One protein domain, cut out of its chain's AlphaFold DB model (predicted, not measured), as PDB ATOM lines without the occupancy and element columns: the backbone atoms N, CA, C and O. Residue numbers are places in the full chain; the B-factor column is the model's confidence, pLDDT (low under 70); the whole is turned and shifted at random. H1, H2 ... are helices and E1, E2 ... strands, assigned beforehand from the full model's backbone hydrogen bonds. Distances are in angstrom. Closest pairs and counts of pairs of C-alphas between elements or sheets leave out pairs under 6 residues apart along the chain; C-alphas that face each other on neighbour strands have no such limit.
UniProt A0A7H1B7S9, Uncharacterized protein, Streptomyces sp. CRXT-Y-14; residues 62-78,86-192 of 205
ATOM      1  N   VAL A  62    -135.328-187.766 315.181       90.69
ATOM      2  CA  VAL A  62    -135.965-188.916 314.530       90.69
ATOM      3  C   VAL A  62    -135.770-190.184 315.370       90.69
ATOM      4  O   VAL A  62    -134.651-190.493 315.787       90.69
ATOM      5  N   LYS A  63    -136.829-190.969 315.617       91.56
ATOM      6  CA  LYS A  63    -136.722-192.245 316.360       91.56
ATOM      7  C   LYS A  63    -136.221-193.379 315.453       91.56
ATOM      8  O   LYS A  63    -136.467-193.337 314.252       91.56
ATOM      9  N   PRO A  64    -135.622-194.458 315.994       91.69
ATOM     10  CA  PRO A  64    -135.067-195.552 315.186       91.69
ATOM     11  C   PRO A  64    -136.008-196.162 314.136       91.69
ATOM     12  O   PRO A  64    -135.576-196.474 313.032       91.69
ATOM     13  N   GLY A  65    -137.292-196.338 314.465       90.00
ATOM     14  CA  GLY A  65    -138.280-196.859 313.512       90.00
ATOM     15  C   GLY A  65    -138.640-195.862 312.408       90.00
ATOM     16  O   GLY A  65    -138.839-196.264 311.270       90.00
ATOM     17  N   GLU A  66    -138.667-194.569 312.738       92.88
ATOM     18  CA  GLU A  66    -138.930-193.478 311.793       92.88
ATOM     19  C   GLU A  66    -137.740-193.327 310.833       92.88
ATOM     20  O   GLU A  66    -137.925-193.363 309.622       92.88
ATOM     21  N   LEU A  67    -136.510-193.307 311.368       93.38
ATOM     22  CA  LEU A  67    -135.263-193.216 310.598       93.38
ATOM     23  C   LEU A  67    -135.151-194.323 309.544       93.38
ATOM     24  O   LEU A  67    -134.739-194.057 308.416       93.38
ATOM     25  N   ARG A  68    -135.521-195.560 309.907       91.81
ATOM     26  CA  ARG A  68    -135.495-196.692 308.977       91.81
ATOM     27  C   ARG A  68    -136.406-196.462 307.780       91.81
ATOM     28  O   ARG A  68    -135.987-196.723 306.656       91.81
ATOM     29  N   GLU A  69    -137.645-196.047 308.020       91.25
ATOM     30  CA  GLU A  69    -138.615-195.887 306.942       91.25
ATOM     31  C   GLU A  69    -138.295-194.659 306.090       91.25
ATOM     32  O   GLU A  69    -138.306-194.778 304.871       91.25
ATOM     33  N   SER A  70    -137.867-193.541 306.682       91.38
ATOM     34  CA  SER A  70    -137.474-192.352 305.915       91.38
ATOM     35  C   SER A  70    -136.245-192.605 305.022       91.38
ATOM     36  O   SER A  70    -136.314-192.368 303.819       91.38
ATOM     37  N   LEU A  71    -135.176-193.234 305.539       88.56
ATOM     38  CA  LEU A  71    -134.032-193.656 304.707       88.56
ATOM     39  C   LEU A  71    -134.408-194.718 303.653       88.56
ATOM     40  O   LEU A  71    -133.671-194.901 302.685       88.56
ATOM     41  N   ARG A  72    -135.517-195.448 303.820       87.19
ATOM     42  CA  ARG A  72    -136.027-196.399 302.818       87.19
ATOM     43  C   ARG A  72    -136.849-195.685 301.738       87.19
ATOM     44  O   ARG A  72    -136.713-196.021 300.566       87.19
ATOM     45  N   GLU A  73    -137.644-194.687 302.116       86.50
ATOM     46  CA  GLU A  73    -138.394-193.803 301.209       86.50
ATOM     47  C   GLU A  73    -137.453-192.943 300.343       86.50
ATOM     48  O   GLU A  73    -137.715-192.771 299.151       86.50
ATOM     49  N   ASP A  74    -136.309-192.500 300.875       84.25
ATOM     50  CA  ASP A  74    -135.231-191.881 300.085       84.25
ATOM     51  C   ASP A  74    -134.787-192.775 298.917       84.25
ATOM     52  O   ASP A  74    -134.642-192.310 297.784       84.25
ATOM     53  N   LEU A  75    -134.601-194.077 299.174       79.38
ATOM     54  CA  LEU A  75    -134.186-195.033 298.147       79.38
ATOM     55  C   LEU A  75    -135.288-195.312 297.120       79.38
ATOM     56  O   LEU A  75    -134.966-195.515 295.954       79.38
ATOM     57  N   GLU A  76    -136.572-195.269 297.486       77.44
ATOM     58  CA  GLU A  76    -137.663-195.362 296.495       77.44
ATOM     59  C   GLU A  76    -137.629-194.200 295.483       77.44
ATOM     60  O   GLU A  76    -138.042-194.364 294.333       77.44
ATOM     61  N   ASN A  77    -137.090-193.044 295.884       71.62
ATOM     62  CA  ASN A  77    -136.974-191.841 295.057       71.62
ATOM     63  C   ASN A  77    -135.587-191.674 294.394       71.62
ATOM     64  O   ASN A  77    -135.400-190.773 293.569       71.62
ATOM     65  N   TRP A  78    -134.610-192.533 294.711       70.56
ATOM     66  CA  TRP A  78    -133.237-192.447 294.202       70.56
ATOM     67  C   TRP A  78    -132.962-193.422 293.047       70.56
ATOM     68  O   TRP A  78    -133.296-194.605 293.100       70.56
ATOM     69  N   GLU A  86    -130.280-183.242 297.249       60.78
ATOM     70  CA  GLU A  86    -129.946-182.984 298.649       60.78
ATOM     71  C   GLU A  86    -130.668-184.049 299.482       60.78
ATOM     72  O   GLU A  86    -131.850-183.920 299.796       60.78
ATOM     73  N   LEU A  87    -129.973-185.168 299.712       73.56
ATOM     74  CA  LEU A  87    -130.464-186.288 300.507       73.56
ATOM     75  C   LEU A  87    -130.683-185.773 301.940       73.56
ATOM     76  O   LEU A  87    -129.819-185.060 302.458       73.56
ATOM     77  N   PRO A  88    -131.844-186.038 302.558       85.88
ATOM     78  CA  PRO A  88    -132.211-185.403 303.815       85.88
ATOM     79  C   PRO A  88    -131.283-185.832 304.956       85.88
ATOM     80  O   PRO A  88    -131.107-187.014 305.247       85.88
ATOM     81  N   GLU A  89    -130.725-184.840 305.646       90.62
ATOM     82  CA  GLU A  89    -129.924-185.063 306.844       90.62
ATOM     83  C   GLU A  89    -130.840-185.282 308.063       90.62
ATOM     84  O   GLU A  89    -131.461-184.347 308.576       90.62
ATOM     85  N   TYR A  90    -130.925-186.522 308.556       93.81
ATOM     86  CA  TYR A  90    -131.776-186.864 309.695       93.81
ATOM     87  C   TYR A  90    -131.059-186.630 311.024       93.81
ATOM     88  O   TYR A  90    -130.057-187.279 311.327       93.81
ATOM     89  N   ILE A  91    -131.608-185.754 311.869       93.94
ATOM     90  CA  ILE A  91    -131.105-185.528 313.229       93.94
ATOM     91  C   ILE A  91    -131.505-186.707 314.123       93.94
ATOM     92  O   ILE A  91    -132.678-186.900 314.435       93.94
ATOM     93  N   VAL A  92    -130.515-187.476 314.574       93.50
ATOM     94  CA  VAL A  92    -130.693-188.638 315.470       93.50
ATOM     95  C   VAL A  92    -130.289-188.341 316.913       93.50
ATOM     96  O   VAL A  92    -130.671-189.053 317.839       93.50
ATOM     97  N   CYS A  93    -129.537-187.264 317.131       91.19
ATOM     98  CA  CYS A  93    -129.285-186.724 318.456       91.19
ATOM     99  C   CYS A  93    -129.038-185.222 318.376       91.19
ATOM    100  O   CYS A  93    -128.230-184.767 317.572       91.19
ATOM    101  N   HIS A  94    -129.684-184.452 319.244       89.62
ATOM    102  CA  HIS A  94    -129.377-183.041 319.432       89.62
ATOM    103  C   HIS A  94    -129.605-182.678 320.897       89.62
ATOM    104  O   HIS A  94    -130.706-182.850 321.426       89.62
ATOM    105  N   ILE A  95    -128.545-182.221 321.564       85.69
ATOM    106  CA  ILE A  95    -128.553-181.847 322.981       85.69
ATOM    107  C   ILE A  95    -127.999-180.430 323.075       85.69
ATOM    108  O   ILE A  95    -126.880-180.162 322.637       85.69
ATOM    109  N   GLN A  96    -128.796-179.522 323.635       77.25
ATOM    110  CA  GLN A  96    -128.481-178.099 323.708       77.25
ATOM    111  C   GLN A  96    -128.532-177.618 325.163       77.25
ATOM    112  O   GLN A  96    -129.601-177.286 325.686       77.25
ATOM    113  N   ASP A  97    -127.354-177.587 325.785       73.50
ATOM    114  CA  ASP A  97    -127.095-177.051 327.127       73.50
ATOM    115  C   ASP A  97    -126.011-175.946 327.033       73.50
ATOM    116  O   ASP A  97    -126.075-175.111 326.130       73.50
ATOM    117  N   ASN A  98    -124.979-175.942 327.886       67.38
ATOM    118  CA  ASN A  98    -123.824-175.037 327.819       67.38
ATOM    119  C   ASN A  98    -122.980-175.224 326.540       67.38
ATOM    120  O   ASN A  98    -122.058-174.454 326.269       67.38
ATOM    121  N   SER A  99    -123.277-176.265 325.763       69.19
ATOM    122  CA  SER A  99    -122.612-176.628 324.522       69.19
ATOM    123  C   SER A  99    -123.549-177.480 323.661       69.19
ATOM    124  O   SER A  99    -124.203-178.375 324.199       69.19
ATOM    125  N   THR A 100    -123.612-177.237 322.349       80.38
ATOM    126  CA  THR A 100    -124.459-178.023 321.435       80.38
ATOM    127  C   THR A 100    -123.745-179.292 320.987       80.38
ATOM    128  O   THR A 100    -122.705-179.210 320.340       80.38
ATOM    129  N   TYR A 101    -124.328-180.449 321.287       86.75
ATOM    130  CA  TYR A 101    -123.985-181.727 320.667       86.75
ATOM    131  C   TYR A 101    -124.988-182.021 319.550       86.75
ATOM    132  O   TYR A 101    -126.198-181.901 319.767       86.75
ATOM    133  N   LEU A 102    -124.501-182.440 318.382       90.12
ATOM    134  CA  LEU A 102    -125.328-182.824 317.239       90.12
ATOM    135  C   LEU A 102    -124.846-184.162 316.670       90.12
ATOM    136  O   LEU A 102    -123.648-184.427 316.574       90.12
ATOM    137  N   SER A 103    -125.772-185.029 316.278       93.38
ATOM    138  CA  SER A 103    -125.457-186.184 315.443       93.38
ATOM    139  C   SER A 103    -126.567-186.490 314.463       93.38
ATOM    140  O   SER A 103    -127.757-186.380 314.784       93.38
ATOM    141  N   THR A 104    -126.148-186.903 313.279       95.19
ATOM    142  CA  THR A 104    -127.000-187.033 312.105       95.19
ATOM    143  C   THR A 104    -126.665-188.288 311.307       95.19
ATOM    144  O   THR A 104    -125.609-188.907 311.485       95.19
ATOM    145  N   VAL A 105    -127.609-188.689 310.460       95.44
ATOM    146  CA  VAL A 105    -127.512-189.841 309.563       95.44
ATOM    147  C   VAL A 105    -128.074-189.433 308.208       95.44
ATOM    148  O   VAL A 105    -129.162-188.866 308.142       95.44
ATOM    149  N   GLU A 106    -127.351-189.743 307.140       92.00
ATOM    150  CA  GLU A 106    -127.740-189.453 305.758       92.00
ATOM    151  C   GLU A 106    -127.248-190.562 304.811       92.00
ATOM    152  O   GLU A 106    -126.365-191.363 305.147       92.00
ATOM    153  N   TRP A 107    -127.793-190.609 303.597       89.44
ATOM    154  CA  TRP A 107    -127.172-191.347 302.497       89.44
ATOM    155  C   TRP A 107    -126.010-190.527 301.928       89.44
ATOM    156  O   TRP A 107    -126.196-189.383 301.518       89.44
ATOM    157  N   SER A 108    -124.804-191.098 301.874       87.62
ATOM    158  CA  SER A 108    -123.624-190.347 301.436       87.62
ATOM    159  C   SER A 108    -123.704-189.960 299.959       87.62
ATOM    160  O   SER A 108    -123.926-190.793 299.078       87.62
ATOM    161  N   VAL A 109    -123.392-188.695 299.670       82.62
ATOM    162  CA  VAL A 109    -123.234-188.173 298.300       82.62
ATOM    163  C   VAL A 109    -122.006-188.736 297.560       82.62
ATOM    164  O   VAL A 109    -121.868-188.551 296.348       82.62
ATOM    165  N   ASP A 110    -121.098-189.422 298.263       84.75
ATOM    166  CA  ASP A 110    -120.015-190.204 297.663       84.75
ATOM    167  C   ASP A 110    -120.405-191.688 297.613       84.75
ATOM    168  O   ASP A 110    -120.854-192.248 298.603       84.75
ATOM    169  N   SER A 111    -120.165-192.379 296.493       84.88
ATOM    170  CA  SER A 111    -120.343-193.836 296.451       84.88
ATOM    171  C   SER A 111    -119.179-194.571 297.119       84.88
ATOM    172  O   SER A 111    -118.053-194.064 297.166       84.88
ATOM    173  N   MET A 112    -119.395-195.825 297.527       87.38
ATOM    174  CA  MET A 112    -118.337-196.676 298.092       87.38
ATOM    175  C   MET A 112    -117.098-196.811 297.193       87.38
ATOM    176  O   MET A 112    -115.992-197.012 297.694       87.38
ATOM    177  N   ARG A 113    -117.233-196.654 295.866       86.69
ATOM    178  CA  ARG A 113    -116.072-196.563 294.964       86.69
ATOM    179  C   ARG A 113    -115.222-195.319 295.249       86.69
ATOM    180  O   ARG A 113    -114.009-195.454 295.357       86.69
ATOM    181  N   ARG A 114    -115.831-194.140 295.421       86.25
ATOM    182  CA  ARG A 114    -115.107-192.899 295.757       86.25
ATOM    183  C   ARG A 114    -114.442-192.994 297.131       86.25
ATOM    184  O   ARG A 114    -113.298-192.584 297.273       86.25
ATOM    185  N   MET A 115    -115.121-193.591 298.114       89.75
ATOM    186  CA  MET A 115    -114.548-193.851 299.444       89.75
ATOM    187  C   MET A 115    -113.312-194.765 299.374       89.75
ATOM    188  O   MET A 115    -112.287-194.464 299.983       89.75
ATOM    189  N   ARG A 116    -113.371-195.839 298.570       91.19
ATOM    190  CA  ARG A 116    -112.243-196.756 298.306       91.19
ATOM    191  C   ARG A 116    -111.100-196.105 297.512       91.19
ATOM    192  O   ARG A 116    -109.947-196.458 297.729       91.19
ATOM    193  N   GLU A 117    -111.410-195.169 296.613       91.31
ATOM    194  CA  GLU A 117    -110.433-194.343 295.879       91.31
ATOM    195  C   GLU A 117    -109.792-193.249 296.767       91.31
ATOM    196  O   GLU A 117    -108.713-192.747 296.448       91.31
ATOM    197  N   GLY A 118    -110.411-192.916 297.906       87.50
ATOM    198  CA  GLY A 118    -109.866-192.051 298.952       87.50
ATOM    199  C   GLY A 118    -110.087-190.555 298.707       87.50
ATOM    200  O   GLY A 118    -111.205-190.077 298.503       87.50
ATOM    201  N   GLY A 119    -109.017-189.761 298.789       90.12
ATOM    202  CA  GLY A 119    -109.083-188.306 298.616       90.12
ATOM    203  C   GLY A 119    -109.716-187.601 299.819       90.12
ATOM    204  O   GLY A 119    -108.989-187.232 300.740       90.12
ATOM    205  N   LYS A 120    -111.046-187.419 299.820       91.06
ATOM    206  CA  LYS A 120    -111.821-186.839 300.947       91.06
ATOM    207  C   LYS A 120    -111.973-187.796 302.136       91.06
ATOM    208  O   LYS A 120    -112.235-187.347 303.249       91.06
ATOM    209  N   TRP A 121    -111.836-189.088 301.860       93.94
ATOM    210  CA  TRP A 121    -111.981-190.189 302.799       93.94
ATOM    211  C   TRP A 121    -110.620-190.833 303.058       93.94
ATOM    212  O   TRP A 121    -109.803-190.919 302.136       93.94
ATOM    213  N   ASP A 122    -110.406-191.307 304.282       93.94
ATOM    214  CA  ASP A 122    -109.372-192.290 304.608       93.94
ATOM    215  C   ASP A 122    -110.038-193.613 304.999       93.94
ATOM    216  O   ASP A 122    -111.125-193.640 305.580       93.94
ATOM    217  N   LYS A 123    -109.405-194.736 304.648       94.62
ATOM    218  CA  LYS A 123    -109.945-196.058 304.968       94.62
ATOM    219  C   LYS A 123    -109.718-196.374 306.449       94.62
ATOM    220  O   LYS A 123    -108.573-196.454 306.887       94.62
ATOM    221  N   GLY A 124    -110.801-196.635 307.175       92.88
ATOM    222  CA  GLY A 124    -110.756-197.107 308.554       92.88
ATOM    223  C   GLY A 124    -110.633-198.636 308.678       92.88
ATOM    224  O   GLY A 124    -110.580-199.367 307.682       92.88
ATOM    225  N   PRO A 125    -110.578-199.151 309.917       92.88
ATOM    226  CA  PRO A 125    -110.573-200.585 310.189       92.88
ATOM    227  C   PRO A 125    -111.927-201.241 309.860       92.88
ATOM    228  O   PRO A 125    -112.982-200.755 310.256       92.88
ATOM    229  N   GLY A 126    -111.901-202.389 309.176       93.88
ATOM    230  CA  GLY A 126    -113.112-203.071 308.705       93.88
ATOM    231  C   GLY A 126    -113.646-202.476 307.398       93.88
ATOM    232  O   GLY A 126    -112.878-202.277 306.452       93.88
ATOM    233  N   ASP A 127    -114.953-202.207 307.360       95.00
ATOM    234  CA  ASP A 127    -115.682-201.705 306.182       95.00
ATOM    235  C   ASP A 127    -116.012-200.200 306.261       95.00
ATOM    236  O   ASP A 127    -116.809-199.696 305.469       95.00
ATOM    237  N   VAL A 128    -115.411-199.484 307.218       96.12
ATOM    238  CA  VAL A 128    -115.670-198.061 307.487       96.12
ATOM    239  C   VAL A 128    -114.652-197.137 306.813       96.12
ATOM    240  O   VAL A 128    -113.495-197.506 306.591       96.12
ATOM    241  N   TYR A 129    -115.072-195.905 306.542       95.75
ATOM    242  CA  TYR A 129    -114.246-194.837 305.982       95.75
ATOM    243  C   TYR A 129    -114.452-193.576 306.815       95.75
ATOM    244  O   TYR A 129    -115.592-193.189 307.065       95.75
ATOM    245  N   PHE A 130    -113.367-192.931 307.237       95.00
ATOM    246  CA  PHE A 130    -113.430-191.688 308.003       95.00
ATOM    247  C   PHE A 130    -113.329-190.486 307.069       95.00
ATOM    248  O   PHE A 130    -112.500-190.445 306.153       95.00
ATOM    249  N   ALA A 131    -114.202-189.509 307.282       93.06
ATOM    250  CA  ALA A 131    -114.143-188.234 306.593       93.06
ATOM    251  C   ALA A 131    -112.961-187.420 307.118       93.06
ATOM    252  O   ALA A 131    -112.807-187.245 308.325       93.06
ATOM    253  N   LYS A 132    -112.165-186.832 306.221       89.25
ATOM    254  CA  LYS A 132    -111.151-185.858 306.648       89.25
ATOM    255  C   LYS A 132    -111.826-184.651 307.305       89.25
ATOM    256  O   LYS A 132    -112.865-184.220 306.799       89.25
ATOM    257  N   PRO A 133    -111.216-184.011 308.323       80.75
ATOM    258  CA  PRO A 133    -111.806-182.847 308.996       80.75
ATOM    259  C   PRO A 133    -112.235-181.712 308.045       80.75
ATOM    260  O   PRO A 133    -113.245-181.055 308.271       80.75
ATOM    261  N   MET A 134    -111.532-181.531 306.917       74.00
ATOM    262  CA  MET A 134    -111.898-180.557 305.872       74.00
ATOM    263  C   MET A 134    -113.186-180.893 305.092       74.00
ATOM    264  O   MET A 134    -113.720-180.015 304.420       74.00
ATOM    265  N   ARG A 135    -113.671-182.142 305.135       81.75
ATOM    266  CA  ARG A 135    -114.970-182.564 304.578       81.75
ATOM    267  C   ARG A 135    -116.085-182.394 305.604       81.75
ATOM    268  O   ARG A 135    -117.129-181.860 305.261       81.75
ATOM    269  N   ALA A 136    -115.846-182.830 306.838       69.75
ATOM    270  CA  ALA A 136    -116.847-182.860 307.905       69.75
ATOM    271  C   ALA A 136    -116.986-181.533 308.687       69.75
ATOM    272  O   ALA A 136    -117.672-181.481 309.699       69.75
ATOM    273  N   GLY A 137    -116.321-180.455 308.254       72.62
ATOM    274  CA  GLY A 137    -116.437-179.118 308.861       72.62
ATOM    275  C   GLY A 137    -115.790-178.956 310.244       72.62
ATOM    276  O   GLY A 137    -115.804-177.854 310.788       72.62
ATOM    277  N   GLY A 138    -115.199-180.022 310.786       77.31
ATOM    278  CA  GLY A 138    -114.710-180.117 312.163       77.31
ATOM    279  C   GLY A 138    -115.321-181.291 312.934       77.31
ATOM    280  O   GLY A 138    -114.681-181.777 313.858       77.31
ATOM    281  N   ASP A 139    -116.493-181.784 312.518       87.44
ATOM    282  CA  ASP A 139    -117.132-182.976 313.089       87.44
ATOM    283  C   ASP A 139    -116.356-184.260 312.725       87.44
ATOM    284  O   ASP A 139    -115.602-184.299 311.746       87.44
ATOM    285  N   ALA A 140    -116.614-185.361 313.437       91.44
ATOM    286  CA  ALA A 140    -116.252-186.695 312.959       91.44
ATOM    287  C   ALA A 140    -117.395-187.271 312.111       91.44
ATOM    288  O   ALA A 140    -118.511-187.435 312.607       91.44
ATOM    289  N   ALA A 141    -117.126-187.623 310.851       93.56
ATOM    290  CA  ALA A 141    -118.078-188.347 310.005       93.56
ATOM    291  C   ALA A 141    -117.511-189.694 309.531       93.56
ATOM    292  O   ALA A 141    -116.325-189.811 309.218       93.56
ATOM    293  N   THR A 142    -118.362-190.720 309.500       95.56
ATOM    294  CA  THR A 142    -118.006-192.099 309.130       95.56
ATOM    295  C   THR A 142    -118.969-192.631 308.074       95.56
ATOM    296  O   THR A 142    -120.178-192.643 308.292       95.56
ATOM    297  N   GLY A 143    -118.431-193.105 306.949       95.06
ATOM    298  CA  GLY A 143    -119.171-193.793 305.892       95.06
ATOM    299  C   GLY A 143    -119.032-195.314 305.988       95.06
ATOM    300  O   GLY A 143    -117.936-195.815 306.251       95.06
ATOM    301  N   PHE A 144    -120.115-196.063 305.757       95.38
ATOM    302  CA  PHE A 144    -120.087-197.532 305.667       95.38
ATOM    303  C   PHE A 144    -121.160-198.077 304.699       95.38
ATOM    304  O   PHE A 144    -122.231-197.479 304.578       95.38
ATOM    305  N   PRO A 145    -120.929-199.214 304.012       92.75
ATOM    306  CA  PRO A 145    -121.876-199.755 303.035       92.75
ATOM    307  C   PRO A 145    -123.074-200.414 303.726       92.75
ATOM    308  O   PRO A 145    -122.877-201.292 304.567       92.75
ATOM    309  N   CYS A 146    -124.306-200.082 303.335       89.81
ATOM    310  CA  CYS A 146    -125.513-200.753 303.832       89.81
ATOM    311  C   CYS A 146    -126.403-201.214 302.670       89.81
ATOM    312  O   CYS A 146    -126.924-200.390 301.924       89.81
ATOM    313  N   LYS A 147    -126.608-202.529 302.532       85.81
ATOM    314  CA  LYS A 147    -127.641-203.103 301.655       85.81
ATOM    315  C   LYS A 147    -128.931-203.309 302.447       85.81
ATOM    316  O   LYS A 147    -128.880-203.869 303.538       85.81
ATOM    317  N   ILE A 148    -130.074-202.912 301.892       82.56
ATOM    318  CA  ILE A 148    -131.399-203.077 302.507       82.56
ATOM    319  C   ILE A 148    -132.231-204.050 301.660       82.56
ATOM    320  O   ILE A 148    -132.146-204.059 300.435       82.56
ATOM    321  N   SER A 149    -133.051-204.874 302.311       77.00
ATOM    322  CA  SER A 149    -133.939-205.823 301.635       77.00
ATOM    323  C   SER A 149    -134.956-205.112 300.733       77.00
ATOM    324  O   SER A 149    -135.742-204.298 301.224       77.00
ATOM    325  N   GLY A 150    -135.013-205.473 299.448       71.81
ATOM    326  CA  GLY A 150    -136.038-204.991 298.509       71.81
ATOM    327  C   GLY A 150    -135.711-203.693 297.761       71.81
ATOM    328  O   GLY A 150    -136.566-203.207 297.026       71.81
ATOM    329  N   THR A 151    -134.499-203.153 297.909       70.69
ATOM    330  CA  THR A 151    -133.966-202.087 297.041       70.69
ATOM    331  C   THR A 151    -133.672-202.613 295.630       70.69
ATOM    332  O   THR A 151    -133.477-203.815 295.446       70.69
ATOM    333  N   ASP A 152    -133.588-201.731 294.631       68.00
ATOM    334  CA  ASP A 152    -133.280-202.115 293.245       68.00
ATOM    335  C   ASP A 152    -131.878-202.755 293.111       68.00
ATOM    336  O   ASP A 152    -130.936-202.399 293.822       68.00
ATOM    337  N   ALA A 153    -131.703-203.669 292.151       61.28
ATOM    338  CA  ALA A 153    -130.424-204.332 291.876       61.28
ATOM    339  C   ALA A 153    -129.270-203.353 291.551       61.28
ATOM    340  O   ALA A 153    -128.104-203.677 291.763       61.28
ATOM    341  N   ALA A 154    -129.568-202.151 291.055       56.53
ATOM    342  CA  ALA A 154    -128.589-201.090 290.840       56.53
ATOM    343  C   ALA A 154    -128.335-200.227 292.095       56.53
ATOM    344  O   ALA A 154    -127.269-199.616 292.212       56.53
ATOM    345  N   GLN A 155    -129.260-200.215 293.061       59.16
ATOM    346  CA  GLN A 155    -129.054-199.652 294.405       59.16
ATOM    347  C   GLN A 155    -128.166-200.568 295.270       59.16
ATOM    348  O   GLN A 155    -127.483-200.089 296.172       59.16
ATOM    349  N   GLU A 156    -128.044-201.858 294.920       52.81
ATOM    350  CA  GLU A 156    -127.045-202.773 295.502       52.81
ATOM    351  C   GLU A 156    -125.580-202.375 295.225       52.81
ATOM    352  O   GLU A 156    -124.668-203.004 295.759       52.81
ATOM    353  N   SER A 157    -125.319-201.311 294.454       53.12
ATOM    354  CA  SER A 157    -123.975-200.746 294.218       53.12
ATOM    355  C   SER A 157    -123.329-200.064 295.444       53.12
ATOM    356  O   SER A 157    -122.378-199.293 295.301       53.12
ATOM    357  N   GLU A 158    -123.822-200.396 296.640       62.78
ATOM    358  CA  GLU A 158    -123.421-199.889 297.949       62.78
ATOM    359  C   GLU A 158    -123.455-198.352 298.018       62.78
ATOM    360  O   GLU A 158    -122.417-197.679 298.059       62.78
ATOM    361  N   LEU A 159    -124.665-197.788 298.090       76.31
ATOM    362  CA  LEU A 159    -124.826-196.476 298.716       76.31
ATOM    363  C   LEU A 159    -124.324-196.583 300.168       76.31
ATOM    364  O   LEU A 159    -124.794-197.451 300.914       76.31
ATOM    365  N   PRO A 160    -123.337-195.772 300.583       88.50
ATOM    366  CA  PRO A 160    -122.923-195.759 301.969       88.50
ATOM    367  C   PRO A 160    -123.910-194.940 302.791       88.50
ATOM    368  O   PRO A 160    -124.368-193.883 302.357       88.50
ATOM    369  N   ILE A 161    -124.157-195.385 304.014       92.69
ATOM    370  CA  ILE A 161    -124.696-194.504 305.046       92.69
ATOM    371  C   ILE A 161    -123.527-193.677 305.575       92.69
ATOM    372  O   ILE A 161    -122.475-194.233 305.908       92.69
ATOM    373  N   GLU A 162    -123.714-192.366 305.649       94.12
ATOM    374  CA  GLU A 162    -122.824-191.439 306.336       94.12
ATOM    375  C   GLU A 162    -123.465-191.067 307.675       94.12
ATOM    376  O   GLU A 162    -124.653-190.760 307.757       94.12
ATOM    377  N   VAL A 163    -122.686-191.160 308.750       96.44
ATOM    378  CA  VAL A 163    -123.099-190.703 310.081       96.44
ATOM    379  C   VAL A 163    -122.128-189.633 310.548       96.44
ATOM    380  O   VAL A 163    -120.915-189.828 310.442       96.44
ATOM    381  N   ARG A 164    -122.643-188.515 311.064       94.62
ATOM    382  CA  ARG A 164    -121.829-187.393 311.551       94.62
ATOM    383  C   ARG A 164    -122.081-187.156 313.035       94.62
ATOM    384  O   ARG A 164    -123.204-187.292 313.517       94.62
ATOM    385  N   VAL A 165    -121.015-186.836 313.761       92.62
ATOM    386  CA  VAL A 165    -121.013-186.555 315.196       92.62
ATOM    387  C   VAL A 165    -120.199-185.287 315.446       92.62
ATOM    388  O   VAL A 165    -118.969-185.302 315.383       92.62
ATOM    389  N   GLY A 166    -120.901-184.192 315.736       87.88
ATOM    390  CA  GLY A 166    -120.320-182.929 316.178       87.88
ATOM    391  C   GLY A 166    -120.307-182.856 317.701       87.88
ATOM    392  O   GLY A 166    -121.365-182.761 318.335       87.88
ATOM    393  N   VAL A 167    -119.109-182.903 318.295       78.69
ATOM    394  CA  VAL A 167    -118.914-182.831 319.751       78.69
ATOM    395  C   VAL A 167    -118.273-181.494 320.122       78.69
ATOM    396  O   VAL A 167    -117.222-181.148 319.589       78.69
ATOM    397  N   PRO A 168    -118.848-180.721 321.054       68.94
ATOM    398  CA  PRO A 168    -118.296-179.423 321.406       68.94
ATOM    399  C   PRO A 168    -117.155-179.525 322.433       68.94
ATOM    400  O   PRO A 168    -117.221-180.270 323.414       68.94
ATOM    401  N   GLY A 169    -116.142-178.669 322.268       65.38
ATOM    402  CA  GLY A 169    -115.090-178.428 323.260       65.38
ATOM    403  C   GLY A 169    -113.787-179.191 323.010       65.38
ATOM    404  O   GLY A 169    -113.470-179.578 321.893       65.38
ATOM    405  N   SER A 170    -112.984-179.372 324.059       60.06
ATOM    406  CA  SER A 170    -111.633-179.948 323.972       60.06
ATOM    407  C   SER A 170    -111.630-181.483 324.045       60.06
ATOM    408  O   SER A 170    -110.956-182.067 324.901       60.06
ATOM    409  N   ARG A 171    -112.432-182.148 323.208       76.19
ATOM    410  CA  ARG A 171    -112.366-183.609 323.040       76.19
ATOM    411  C   ARG A 171    -111.218-183.974 322.091       76.19
ATOM    412  O   ARG A 171    -110.625-183.112 321.447       76.19
ATOM    413  N   THR A 172    -110.833-185.247 322.083       84.56
ATOM    414  CA  THR A 172    -109.862-185.777 321.118       84.56
ATOM    415  C   THR A 172    -110.599-186.298 319.892       84.56
ATOM    416  O   THR A 172    -111.682-186.859 320.027       84.56
ATOM    417  N   HIS A 173    -109.979-186.204 318.716       85.50
ATOM    418  CA  HIS A 173    -110.559-186.744 317.483       85.50
ATOM    419  C   HIS A 173    -110.904-188.242 317.608       85.50
ATOM    420  O   HIS A 173    -112.005-188.658 317.272       85.50
ATOM    421  N   GLU A 174    -110.026-189.022 318.252       88.69
ATOM    422  CA  GLU A 174    -110.244-190.441 318.588       88.69
ATOM    423  C   GLU A 174    -111.551-190.685 319.375       88.69
ATOM    424  O   GLU A 174    -112.203-191.718 319.213       88.69
ATOM    425  N   PHE A 175    -111.960-189.746 320.239       89.38
ATOM    426  CA  PHE A 175    -113.214-189.837 320.993       89.38
ATOM    427  C   PHE A 175    -114.430-189.611 320.082       89.38
ATOM    428  O   PHE A 175    -115.413-190.344 320.186       89.38
ATOM    429  N   GLU A 176    -114.345-188.645 319.171       89.50
ATOM    430  CA  GLU A 176    -115.391-188.302 318.201       89.50
ATOM    431  C   GLU A 176    -115.567-189.428 317.168       89.50
ATOM    432  O   GLU A 176    -116.685-189.895 316.951       89.50
ATOM    433  N   GLU A 177    -114.467-189.965 316.627       92.00
ATOM    434  CA  GLU A 177    -114.457-191.176 315.795       92.00
ATOM    435  C   GLU A 177    -115.050-192.379 316.542       92.00
ATOM    436  O   GLU A 177    -115.860-193.123 315.989       92.00
ATOM    437  N   SER A 178    -114.701-192.564 317.822       93.56
ATOM    438  CA  SER A 178    -115.270-193.638 318.646       93.56
ATOM    439  C   SER A 178    -116.788-193.499 318.818       93.56
ATOM    440  O   SER A 178    -117.482-194.518 318.834       93.56
ATOM    441  N   MET A 179    -117.313-192.270 318.916       93.25
ATOM    442  CA  MET A 179    -118.758-192.011 318.931       93.25
ATOM    443  C   MET A 179    -119.396-192.243 317.556       93.25
ATOM    444  O   MET A 179    -120.433-192.901 317.485       93.25
ATOM    445  N   ALA A 180    -118.773-191.784 316.467       95.12
ATOM    446  CA  ALA A 180    -119.271-191.992 315.106       95.12
ATOM    447  C   ALA A 180    -119.344-193.488 314.742       95.12
ATOM    448  O   ALA A 180    -120.347-193.941 314.193       95.12
ATOM    449  N   LEU A 181    -118.354-194.292 315.145       96.56
ATOM    450  CA  LEU A 181    -118.386-195.755 315.027       96.56
ATOM    451  C   LEU A 181    -119.515-196.403 315.845       96.56
ATOM    452  O   LEU A 181    -120.053-197.438 315.446       96.56
ATOM    453  N   ASP A 182    -119.870-195.829 316.995       96.19
ATOM    454  CA  ASP A 182    -120.957-196.326 317.844       96.19
ATOM    455  C   ASP A 182    -122.328-196.033 317.238       96.19
ATOM    456  O   ASP A 182    -123.155-196.940 317.122       96.19
ATOM    457  N   LEU A 183    -122.516-194.809 316.738       96.69
ATOM    458  CA  LEU A 183    -123.682-194.444 315.945       96.69
ATOM    459  C   LEU A 183    -123.790-195.330 314.696       96.69
ATOM    460  O   LEU A 183    -124.852-195.886 314.435       96.69
ATOM    461  N   ALA A 184    -122.690-195.562 313.975       97.56
ATOM    462  CA  ALA A 184    -122.661-196.442 312.810       97.56
ATOM    463  C   ALA A 184    -123.062-197.894 313.160       97.56
ATOM    464  O   ALA A 184    -123.847-198.509 312.434       97.56
ATOM    465  N   ARG A 185    -122.615-198.441 314.306       97.50
ATOM    466  CA  ARG A 185    -123.082-199.752 314.814       97.50
ATOM    467  C   ARG A 185    -124.586-199.772 315.075       97.50
ATOM    468  O   ARG A 185    -125.235-200.762 314.720       97.50
ATOM    469  N   SER A 186    -125.125-198.719 315.689       96.62
ATOM    470  CA  SER A 186    -126.555-198.580 315.974       96.62
ATOM    471  C   SER A 186    -127.372-198.462 314.690       96.62
ATOM    472  O   SER A 186    -128.295-199.247 314.487       96.62
ATOM    473  N   VAL A 187    -126.987-197.578 313.767       96.56
ATOM    474  CA  VAL A 187    -127.670-197.387 312.479       96.56
ATOM    475  C   VAL A 187    -127.630-198.665 311.641       96.56
ATOM    476  O   VAL A 187    -128.676-199.104 311.172       96.56
ATOM    477  N   ARG A 188    -126.491-199.368 311.559       95.62
ATOM    478  CA  ARG A 188    -126.399-200.692 310.908       95.62
ATOM    479  C   ARG A 188    -127.436-201.690 311.447       95.62
ATOM    480  O   ARG A 188    -128.002-202.468 310.679       95.62
ATOM    481  N   LYS A 189    -127.686-201.681 312.763       95.56
ATOM    482  CA  LYS A 189    -128.682-202.541 313.428       95.56
ATOM    483  C   LYS A 189    -130.122-202.076 313.160       95.56
ATOM    484  O   LYS A 189    -130.999-202.923 313.013       95.56
ATOM    485  N   ILE A 190    -130.357-200.766 313.098       94.81
ATOM    486  CA  ILE A 190    -131.664-200.145 312.822       94.81
ATOM    487  C   ILE A 190    -132.099-200.415 311.374       94.81
ATOM    488  O   ILE A 190    -133.197-200.924 311.147       94.81
ATOM    489  N   MET A 191    -131.200-200.173 310.417       91.44
ATOM    490  CA  MET A 191    -131.409-200.422 308.985       91.44
ATOM    491  C   MET A 191    -131.387-201.911 308.617       91.44
ATOM    492  O   MET A 191    -131.836-202.278 307.536       91.44
ATOM    493  N   GLN A 192    -130.888-202.770 309.516       92.25
ATOM    494  CA  GLN A 192    -130.765-204.222 309.328       92.25
ATOM    495  C   GLN A 192    -129.939-204.595 308.082       92.25
ATOM    496  O   GLN A 192    -130.328-205.475 307.318       92.25
TER     497      GLN A 192
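AT A GLANCE: This is residues 62 to 78 and 86 to 192 of the 205 residues of an uncharacterized protein of Streptomyces sp. CRXT-Y-14 (UniProt A0A7H1B7S9). A twisted sheet of six strands forms a wall, and the long helix H4 crosses one of its faces at a slant, over E6 and E5. The short helix H2 packs near the E3 edge on the opposite face, H1 sits by E1 and E2 and meets the last turn of H4 at a corner, and the loop of residues 146 to 159 lies at one end of the long axis. The printed part has 124 residues, with four named helices and six named strands in the order H1 E1 E2 H2 E3 E4 H3 E5 E6 H4. The sheet runs E1 E2 E6 E5 E4 E3, all antiparallel, and the class is mixed, helices and strands. The whole is compact, with a radius of gyration of the C-alphas of 14.2 A and spans of 45 by 33 by 25 A.

HOW THE PARTS SIT: Start with H1, residues 64 to 77, then pass the cut to the hairpin of E1, residues 90 to 96, and E2, residues 100 to 107, where N 92 and O 103 are 3.0 A apart, within hydrogen-bond range. H1 is on the sheet at a height over the sheet of 9.5 A. Next come H2, residues 112 to 117, and the hairpin of E3, residues 121 to 123, and E4, residues 129 to 131, with N 122 and O 130 at 2.9 A. H3, residues 133 to 136, only grazes the sheet. In the hairpin of E5, residues 140 to 145, and E6, residues 160 to 166, N 142 and O 163 are 2.9 A apart; between the neighbour strands E4 and E5, N 131 and O 141 are within hydrogen-bond range at 2.9 A, and between the neighbour strands E2 and E6, N 104 and O 164 are within hydrogen-bond range at 3.0 A. H4, residues 173 to 191, is over E6 and E5 at a height over the sheet of 7.2 A, slantwise to the strands, at 44 degrees to E6 on the local plane. Its closest C-alphas to E5 are those of Glu 176 and Ala 140, 5.5 A apart. H1 and H4 touch, about perpendicular at 77 degrees, through residues 64 to 68 and 190 to 191 alone; the closest C-alphas, those of Arg 68 and Met 191, are 5.5 A apart. With helices on both faces of the sheet there are three layers, H1 and H4 on one face and H2 on the other, while the local plane under H1 leans 67 degrees from the whole sheet's. H2 and H4 are apart. Every O i to N i+4 pair is within hydrogen-bond range in H2 and H4, and 9 of 10 are in H1; H3 is too short for such a pair.

IN THESE COORDINATES: Find C-alpha 64 at (-135.067, -195.552, 315.186); from there H1 runs 20.6 A. E1 spans 16.9 A and E2 23.3 A. E5 spans 17.3 A and E6 19.3 A. H4 runs 26.3 A, from C-alpha 173 at (-110.559, -186.744, 317.483) to C-alpha 191 at (-131.409, -200.422, 308.985).

THE WHOLE: The two C-alphas farthest apart are those of Asn 98 and Ala 153, 46.8 A. Residues 79 to 85 are not printed, and C-alphas 78 and 86 are 11.0 A apart across the cut. The link from E5 to E6 is long, with 14 residues. The mean pLDDT of the printed part is 85.8; look under 70 at residue 86, residues 98 to 99, residue 136, residues 152 to 158 and residues 168 to 170.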